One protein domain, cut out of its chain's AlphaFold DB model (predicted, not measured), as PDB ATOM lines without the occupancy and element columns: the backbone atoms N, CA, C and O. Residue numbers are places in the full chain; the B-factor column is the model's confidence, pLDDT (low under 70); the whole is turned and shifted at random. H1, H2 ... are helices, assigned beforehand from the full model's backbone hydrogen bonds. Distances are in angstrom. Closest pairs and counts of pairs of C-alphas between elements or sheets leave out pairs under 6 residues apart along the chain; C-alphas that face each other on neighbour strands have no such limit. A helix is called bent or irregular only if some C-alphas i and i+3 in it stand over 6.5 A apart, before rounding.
ATOM      1  N   LEU A   6     -32.093  25.275 -19.562       90.69
ATOM      2  CA  LEU A   6     -30.852  24.933 -18.868       90.69
ATOM      3  C   LEU A   6     -30.310  26.116 -18.051       90.69
ATOM      4  O   LEU A   6     -30.056  25.964 -16.859       90.69
ATOM      5  N   GLU A   7     -30.219  27.303 -18.654       93.38
ATOM      6  CA  GLU A   7     -29.758  28.516 -17.964       93.38
ATOM      7  C   GLU A   7     -30.660  28.880 -16.773       93.38
ATOM      8  O   GLU A   7     -30.171  29.304 -15.723       93.38
ATOM      9  N   VAL A   8     -31.978  28.678 -16.892       94.06
ATOM     10  CA  VAL A   8     -32.923  28.919 -15.786       94.06
ATOM     11  C   VAL A   8     -32.688  27.942 -14.632       94.06
ATOM     12  O   VAL A   8     -32.692  28.360 -13.472       94.06
ATOM     13  N   LEU A   9     -32.447  26.659 -14.920       93.81
ATOM     14  CA  LEU A   9     -32.171  25.648 -13.893       93.81
ATOM     15  C   LEU A   9     -30.830  25.889 -13.187       93.81
ATOM     16  O   LEU A   9     -30.753  25.793 -11.958       93.81
ATOM     17  N   GLU A  10     -29.789  26.263 -13.930       94.31
ATOM     18  CA  GLU A  10     -28.496  26.640 -13.351       94.31
ATOM     19  C   GLU A  10     -28.626  27.881 -12.458       94.31
ATOM     20  O   GLU A  10     -28.104  27.904 -11.337       94.31
ATOM     21  N   CYS A  11     -29.400  28.879 -12.894       95.69
ATOM     22  CA  CYS A  11     -29.706  30.061 -12.093       95.69
ATOM     23  C   CYS A  11     -30.456  29.697 -10.799       95.69
ATOM     24  O   CYS A  11     -30.093  30.161  -9.715       95.69
ATOM     25  N   ALA A  12     -31.453  28.809 -10.877       95.62
ATOM     26  CA  ALA A  12     -32.170  28.317  -9.703       95.62
ATOM     27  C   ALA A  12     -31.222  27.624  -8.709       95.62
ATOM     28  O   ALA A  12     -31.252  27.929  -7.515       95.62
ATOM     29  N   LYS A  13     -30.314  26.767  -9.191       95.25
ATOM     30  CA  LYS A  13     -29.306  26.088  -8.360       95.25
ATOM     31  C   LYS A  13     -28.372  27.077  -7.652       95.25
ATOM     32  O   LYS A  13     -28.054  26.896  -6.474       95.25
ATOM     33  N   ILE A  14     -27.943  28.136  -8.340       96.56
ATOM     34  CA  ILE A  14     -27.139  29.213  -7.739       96.56
ATOM     35  C   ILE A  14     -27.934  29.917  -6.632       96.56
ATOM     36  O   ILE A  14     -27.414  30.112  -5.532       96.56
ATOM     37  N   ASN A  15     -29.205  30.236  -6.880       95.50
ATOM     38  CA  ASN A  15     -30.059  30.910  -5.903       95.50
ATOM     39  C   ASN A  15     -30.308  30.058  -4.651       95.50
ATOM     40  O   ASN A  15     -30.190  30.577  -3.542       95.50
ATOM     41  N   PHE A  16     -30.554  28.751  -4.791       94.88
ATOM     42  CA  PHE A  16     -30.670  27.842  -3.643       94.88
ATOM     43  C   PHE A  16     -29.393  27.825  -2.795       94.88
ATOM     44  O   PHE A  16     -29.456  27.967  -1.572       94.88
ATOM     45  N   ASN A  17     -28.223  27.736  -3.433       95.19
ATOM     46  CA  ASN A  17     -26.946  27.799  -2.723       95.19
ATOM     47  C   ASN A  17     -26.743  29.140  -2.003       95.19
ATOM     48  O   ASN A  17     -26.216  29.161  -0.891       95.19
ATOM     49  N   ASN A  18     -27.175  30.254  -2.597       96.56
ATOM     50  CA  ASN A  18     -27.110  31.568  -1.958       96.56
ATOM     51  C   ASN A  18     -28.026  31.647  -0.731       96.56
ATOM     52  O   ASN A  18     -27.579  32.095   0.322       96.56
ATOM     53  N   VAL A  19     -29.261  31.146  -0.825       93.69
ATOM     54  CA  VAL A  19     -30.186  31.068   0.320       93.69
ATOM     55  C   VAL A  19     -29.594  30.206   1.439       93.69
ATOM     56  O   VAL A  19     -29.592  30.606   2.603       93.69
ATOM     57  N   ASN A  20     -29.004  29.059   1.099       95.31
ATOM     58  CA  ASN A  20     -28.324  28.208   2.070       95.31
ATOM     59  C   ASN A  20     -27.132  28.919   2.731       95.31
ATOM     60  O   ASN A  20     -27.005  28.897   3.955       95.31
ATOM     61  N   ARG A  21     -26.304  29.636   1.961       96.06
ATOM     62  CA  ARG A  21     -25.215  30.466   2.506       96.06
ATOM     63  C   ARG A  21     -25.733  31.551   3.451       96.06
ATOM     64  O   ARG A  21     -25.164  31.721   4.524       96.06
ATOM     65  N   MET A  22     -26.823  32.234   3.098       95.75
ATOM     66  CA  MET A  22     -27.465  33.240   3.959       95.75
ATOM     67  C   MET A  22     -27.995  32.637   5.265       95.75
ATOM     68  O   MET A  22     -27.976  33.301   6.294       95.75
ATOM     69  N   SER A  23     -28.412  31.369   5.244       92.44
ATOM     70  CA  SER A  23     -28.821  30.625   6.443       92.44
ATOM     71  C   SER A  23     -27.651  30.105   7.295       92.44
ATOM     72  O   SER A  23     -27.876  29.357   8.241       92.44
ATOM     73  N   GLY A  24     -26.397  30.428   6.954       94.31
ATOM     74  CA  GLY A  24     -25.219  29.867   7.625       94.31
ATOM     75  C   GLY A  24     -24.984  28.383   7.319       94.31
ATOM     76  O   GLY A  24     -24.343  27.689   8.099       94.31
ATOM     77  N   GLY A  25     -25.517  27.875   6.203       91.62
ATOM     78  CA  GLY A  25     -25.373  26.478   5.790       91.62
ATOM     79  C   GLY A  25     -26.372  25.502   6.422       91.62
ATOM     80  O   GLY A  25     -26.305  24.310   6.117       91.62
ATOM     81  N   ILE A  26     -27.297  25.977   7.269       92.06
ATOM     82  CA  ILE A  26     -28.256  25.140   8.016       92.06
ATOM     83  C   ILE A  26     -29.154  24.334   7.071       92.06
ATOM     84  O   ILE A  26     -29.466  23.174   7.345       92.06
ATOM     85  N   LEU A  27     -29.539  24.916   5.930       92.88
ATOM     86  CA  LEU A  27     -30.417  24.243   4.975       92.88
ATOM     87  C   LEU A  27     -29.761  23.021   4.320       92.88
ATOM     88  O   LEU A  27     -30.482  22.133   3.886       92.88
ATOM     89  N   SER A  28     -28.429  22.903   4.311       89.31
ATOM     90  CA  SER A  28     -27.730  21.749   3.710       89.31
ATOM     91  C   SER A  28     -28.123  20.402   4.325       89.31
ATOM     92  O   SER A  28     -28.053  19.389   3.641       89.31
ATOM     93  N   GLY A  29     -28.515  20.388   5.604       89.38
ATOM     94  CA  GLY A  29     -29.014  19.191   6.291       89.38
ATOM     95  C   GLY A  29     -30.539  19.074   6.292       89.38
ATOM     96  O   GLY A  29     -31.078  18.127   6.859       89.38
ATOM     97  N   HIS A  30     -31.250  20.039   5.705       95.69
ATOM     98  CA  HIS A  30     -32.705  20.053   5.692       95.69
ATOM     99  C   HIS A  30     -33.237  19.176   4.540       95.69
ATOM    100  O   HIS A  30     -32.895  19.436   3.382       95.69
ATOM    101  N   PRO A  31     -34.133  18.201   4.799       94.38
ATOM    102  CA  PRO A  31     -34.586  17.243   3.783       94.38
ATOM    103  C   PRO A  31     -35.158  17.893   2.517       94.38
ATOM    104  O   PRO A  31     -34.840  17.481   1.406       94.38
ATOM    105  N   ILE A  32     -35.946  18.964   2.673       92.31
ATOM    106  CA  ILE A  32     -36.547  19.685   1.536       92.31
ATOM    107  C   ILE A  32     -35.478  20.334   0.643       92.31
ATOM    108  O   ILE A  32     -35.609  20.321  -0.577       92.31
ATOM    109  N   TYR A  33     -34.412  20.885   1.229       94.19
ATOM    110  CA  TYR A  33     -33.331  21.500   0.459       94.19
ATOM    111  C   TYR A  33     -32.547  20.442  -0.316       94.19
ATOM    112  O   TYR A  33     -32.265  20.631  -1.496       94.19
ATOM    113  N   MET A  34     -32.232  19.318   0.336       94.94
ATOM    114  CA  MET A  34     -31.541  18.198  -0.302       94.94
ATOM    115  C   MET A  34     -32.342  17.657  -1.489       94.94
ATOM    116  O   MET A  34     -31.791  17.562  -2.584       94.94
ATOM    117  N   LEU A  35     -33.643  17.409  -1.297       94.25
ATOM    118  CA  LEU A  35     -34.534  16.947  -2.360       94.25
ATOM    119  C   LEU A  35     -34.601  17.957  -3.514       94.25
ATOM    120  O   LEU A  35     -34.437  17.584  -4.672       94.25
ATOM    121  N   ALA A  36     -34.775  19.249  -3.221       93.12
ATOM    122  CA  ALA A  36     -34.815  20.285  -4.253       93.12
ATOM    123  C   ALA A  36     -33.505  20.358  -5.061       93.12
ATOM    124  O   ALA A  36     -33.533  20.454  -6.288       93.12
ATOM    125  N   MET A  37     -32.351  20.277  -4.393       95.50
ATOM    126  CA  MET A  37     -31.039  20.305  -5.049       95.50
ATOM    127  C   MET A  37     -30.756  19.049  -5.879       95.50
ATOM    128  O   MET A  37     -30.114  19.143  -6.931       95.50
ATOM    129  N   GLU A  38     -31.229  17.890  -5.424       94.12
ATOM    130  CA  GLU A  38     -31.163  16.630  -6.163       94.12
ATOM    131  C   GLU A  38     -31.993  16.709  -7.448       94.12
ATOM    132  O   GLU A  38     -31.446  16.505  -8.532       94.12
ATOM    133  N   GLN A  39     -33.260  17.126  -7.352       91.62
ATOM    134  CA  GLN A  39     -34.146  17.281  -8.510       91.62
ATOM    135  C   GLN A  39     -33.599  18.298  -9.520       91.62
ATOM    136  O   GLN A  39     -33.550  18.022 -10.719       91.62
ATOM    137  N   LEU A  40     -33.084  19.441  -9.050       93.94
ATOM    138  CA  LEU A  40     -32.413  20.418  -9.914       93.94
ATOM    139  C   LEU A  40     -31.189  19.820 -10.617       93.94
ATOM    140  O   LEU A  40     -30.954  20.099 -11.792       93.94
ATOM    141  N   THR A  41     -30.399  18.996  -9.925       92.62
ATOM    142  CA  THR A  41     -29.205  18.363 -10.505       92.62
ATOM    143  C   THR A  41     -29.575  17.317 -11.554       92.62
ATOM    144  O   THR A  41     -28.963  17.302 -12.623       92.62
ATOM    145  N   ILE A  42     -30.593  16.498 -11.286       90.00
ATOM    146  CA  ILE A  42     -31.132  15.515 -12.231       90.00
ATOM    147  C   ILE A  42     -31.651  16.221 -13.489       90.00
ATOM    148  O   ILE A  42     -31.223  15.889 -14.596       90.00
ATOM    149  N   ALA A  43     -32.488  17.248 -13.324       90.25
ATOM    150  CA  ALA A  43     -33.072  17.986 -14.440       90.25
ATOM    151  C   ALA A  43     -32.018  18.708 -15.293       90.25
ATOM    152  O   ALA A  43     -32.036  18.606 -16.518       90.25
ATOM    153  N   THR A  44     -31.053  19.379 -14.654       91.56
ATOM    154  CA  THR A  44     -29.949  20.061 -15.353       91.56
ATOM    155  C   THR A  44     -29.140  19.065 -16.186       91.56
ATOM    156  O   THR A  44     -28.872  19.311 -17.362       91.56
ATOM    157  N   LYS A  45     -28.788  17.911 -15.598       90.12
ATOM    158  CA  LYS A  45     -28.025  16.867 -16.287       90.12
ATOM    159  C   LYS A  45     -28.794  16.317 -17.486       90.12
ATOM    160  O   LYS A  45     -28.240  16.265 -18.580       90.12
ATOM    161  N   ALA A  46     -30.059  15.957 -17.304       87.38
ATOM    162  CA  ALA A  46     -30.875  15.405 -18.377       87.38
ATOM    163  C   ALA A  46     -31.012  16.367 -19.562       87.38
ATOM    164  O   ALA A  46     -30.752  15.968 -20.694       87.38
ATOM    165  N   ILE A  47     -31.306  17.647 -19.308       88.88
ATOM    166  CA  ILE A  47     -31.393  18.651 -20.376       88.88
ATOM    167  C   ILE A  47     -30.036  18.847 -21.064       88.88
ATOM    168  O   ILE A  47     -29.987  18.933 -22.289       88.88
ATOM    169  N   SER A  48     -28.925  18.862 -20.313       89.06
ATOM    170  CA  SER A  48     -27.580  18.961 -20.905       89.06
ATOM    171  C   SER A  48     -27.208  17.758 -21.784       89.06
ATOM    172  O   SER A  48     -26.427  17.897 -22.722       89.06
ATOM    173  N   GLU A  49     -27.802  16.589 -21.519       90.94
ATOM    174  CA  GLU A  49     -27.669  15.363 -22.316       90.94
ATOM    175  C   GLU A  49     -28.675  15.296 -23.482       90.94
ATOM    176  O   GLU A  49     -28.704  14.305 -24.211       90.94
ATOM    177  N   GLY A  50     -29.503  16.329 -23.675       85.44
ATOM    178  CA  GLY A  50     -30.528  16.372 -24.720       85.44
ATOM    179  C   GLY A  50     -31.766  15.522 -24.426       85.44
ATOM    180  O   GLY A  50     -32.531  15.235 -25.345       85.44
ATOM    181  N   LYS A  51     -31.969  15.110 -23.170       83.62
ATOM    182  CA  LYS A  51     -33.169  14.385 -22.739       83.62
ATOM    183  C   LYS A  51     -34.343  15.341 -22.559       83.62
ATOM    184  O   LYS A  51     -34.174  16.513 -22.213       83.62
ATOM    185  N   SER A  52     -35.537  14.822 -22.799       73.50
ATOM    186  CA  SER A  52     -36.793  15.541 -22.617       73.50
ATOM    187  C   SER A  52     -37.223  15.534 -21.147       73.50
ATOM    188  O   SER A  52     -36.760  14.719 -20.350       73.50
ATOM    189  N   GLY A  53     -38.132  16.440 -20.771       66.31
ATOM    190  CA  GLY A  53     -38.721  16.443 -19.426       66.31
ATOM    191  C   GLY A  53     -39.450  15.136 -19.082       66.31
ATOM    192  O   GLY A  53     -39.480  14.746 -17.920       66.31
ATOM    193  N   ASP A  54     -39.950  14.417 -20.089       70.38
ATOM    194  CA  ASP A  54     -40.665  13.144 -19.925       70.38
ATOM    195  C   ASP A  54     -39.725  11.981 -19.549       70.38
ATOM    196  O   ASP A  54     -40.154  10.962 -19.000       70.38
ATOM    197  N   ASP A  55     -38.418  12.143 -19.786       68.12
ATOM    198  CA  ASP A  55     -37.382  11.191 -19.370       68.12
ATOM    199  C   ASP A  55     -37.027  11.322 -17.879       68.12
ATOM    200  O   ASP A  55     -36.314  10.479 -17.337       68.12
ATOM    201  N   LEU A  56     -37.501  12.387 -17.222       66.88
ATOM    202  CA  LEU A  56     -37.216  12.699 -15.820       66.88
ATOM    203  C   LEU A  56     -38.310  12.246 -14.853       66.88
ATOM    204  O   LEU A  56     -38.071  12.213 -13.646       66.88
ATOM    205  N   VAL A  57     -39.491  11.906 -15.366       69.69
ATOM    206  CA  VAL A  57     -40.585  11.353 -14.566       69.69
ATOM    207  C   VAL A  57     -40.259   9.882 -14.262       69.69
ATOM    208  O   VAL A  57     -40.003   9.129 -15.210       69.69
ATOM    209  N   PRO A  58     -40.238   9.450 -12.985       64.94
ATOM    210  CA  PRO A  58     -40.054   8.043 -12.627       64.94
ATOM    211  C   PRO A  58     -41.060   7.158 -13.372       64.94
ATOM    212  O   PRO A  58     -42.221   7.535 -13.510       64.94
ATOM    213  N   GLU A  59     -40.642   5.983 -13.858       60.38
ATOM    214  CA  GLU A  59     -41.512   5.115 -14.678       60.38
ATOM    215  C   GLU A  59     -42.829   4.732 -13.984       60.38
ATOM    216  O   GLU A  59     -43.838   4.552 -14.655       60.38
ATOM    217  N   GLU A  60     -42.836   4.672 -12.652       57.66
ATOM    218  CA  GLU A  60     -44.013   4.374 -11.824       57.66
ATOM    219  C   GLU A  60     -45.082   5.484 -11.840       57.66
ATOM    220  O   GLU A  60     -46.224   5.242 -11.456       57.66
ATOM    221  N   GLU A  61     -44.730   6.692 -12.288       55.47
ATOM    222  CA  GLU A  61     -45.606   7.871 -12.339       55.47
ATOM    223  C   GLU A  61     -45.988   8.270 -13.776       55.47
ATOM    224  O   GLU A  61     -46.675   9.274 -13.985       55.47
ATOM    225  N   LYS A  62     -45.558   7.495 -14.784       53.06
ATOM    226  CA  LYS A  62     -45.965   7.707 -16.179       53.06
ATOM    227  C   LYS A  62     -47.402   7.178 -16.385       53.06
ATOM    228  O   LYS A  62     -47.696   6.081 -15.912       53.06
TER     229      LYS A  62
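Overview. This is residues 6 to 62 of the 63 residues of an uncharacterized protein of viral metagenome (UniProt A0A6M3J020). Two long helices, H1 and H3, lie side by side and run opposite ways, with the very short helix H2 in the turn that joins them at one end. After H3 the chain goes on as a tail, residues 49 to 62, which holds no named element. The printed part has 57 residues with three named helices, in the order H1, H2, H3, and no named strand; its class is all helix. The whole is loose, with a radius of gyration of the C-alphas of 12.9 A, and flat, spanning 37 by 26 by 12 A.

Along the chain. Find C-alpha 6 at (-30.852, 24.933, -18.868); there H1 begins, and it takes in residues 6 to 22, 24.5 A from first to last C-alpha. Follow z upward to C-alpha 22 at (-27.465, 33.240, 3.959), where H1 ends. Next look at residues 26 to 29, which are H2; it is neither bent nor irregular, but only just: C-alphas 26 and 29 are 6.2 A apart. H3 takes in residues 31 to 48 and is the longest helix, 25.7 A from first to last C-alpha; z now falls, and H3 ends at C-alpha 48, at (-27.580, 18.961, -20.905).

Arrangement. Start with H1 and H3, which touch with 11 pairs of C-alphas within 8 A. Their closest C-alphas are those of Leu 6 and Thr 44, 6.1 A apart. Their lines stand at a shallow tilt of 25 degrees, and they run opposite ways. H1 and H2 only just touch, with 3 pairs of C-alphas within 8 A, and touch only at the corner by their tight link; of H1, residue 20 alone takes part, and the closest C-alphas are those of Asn 20 and Leu 27, 5.3 A apart. H2 and H3, also joined by a tight link, are close but not clearly touching; their closest C-alphas, those of Leu 27 and Tyr 33, are 6.0 A apart. In H1 and H3 every O i to N i+4 pair is within hydrogen-bond range; H2 is too short for such a pair, and its one O i to N i+3 pair is within range.

Size, cuts and confidence. The two C-alphas farthest apart are those of Gly 24 and Lys 62, 38.6 A. The printed part has no cut, and neither link between named helices is long. The C-alphas of residues 49 to 62 lie 12 to 20 A from the mean of all C-alphas. Look down the B-factor column: the mean pLDDT of the printed part is 87.3, and the values under 70 are at residue 53 and residues 55 to 62.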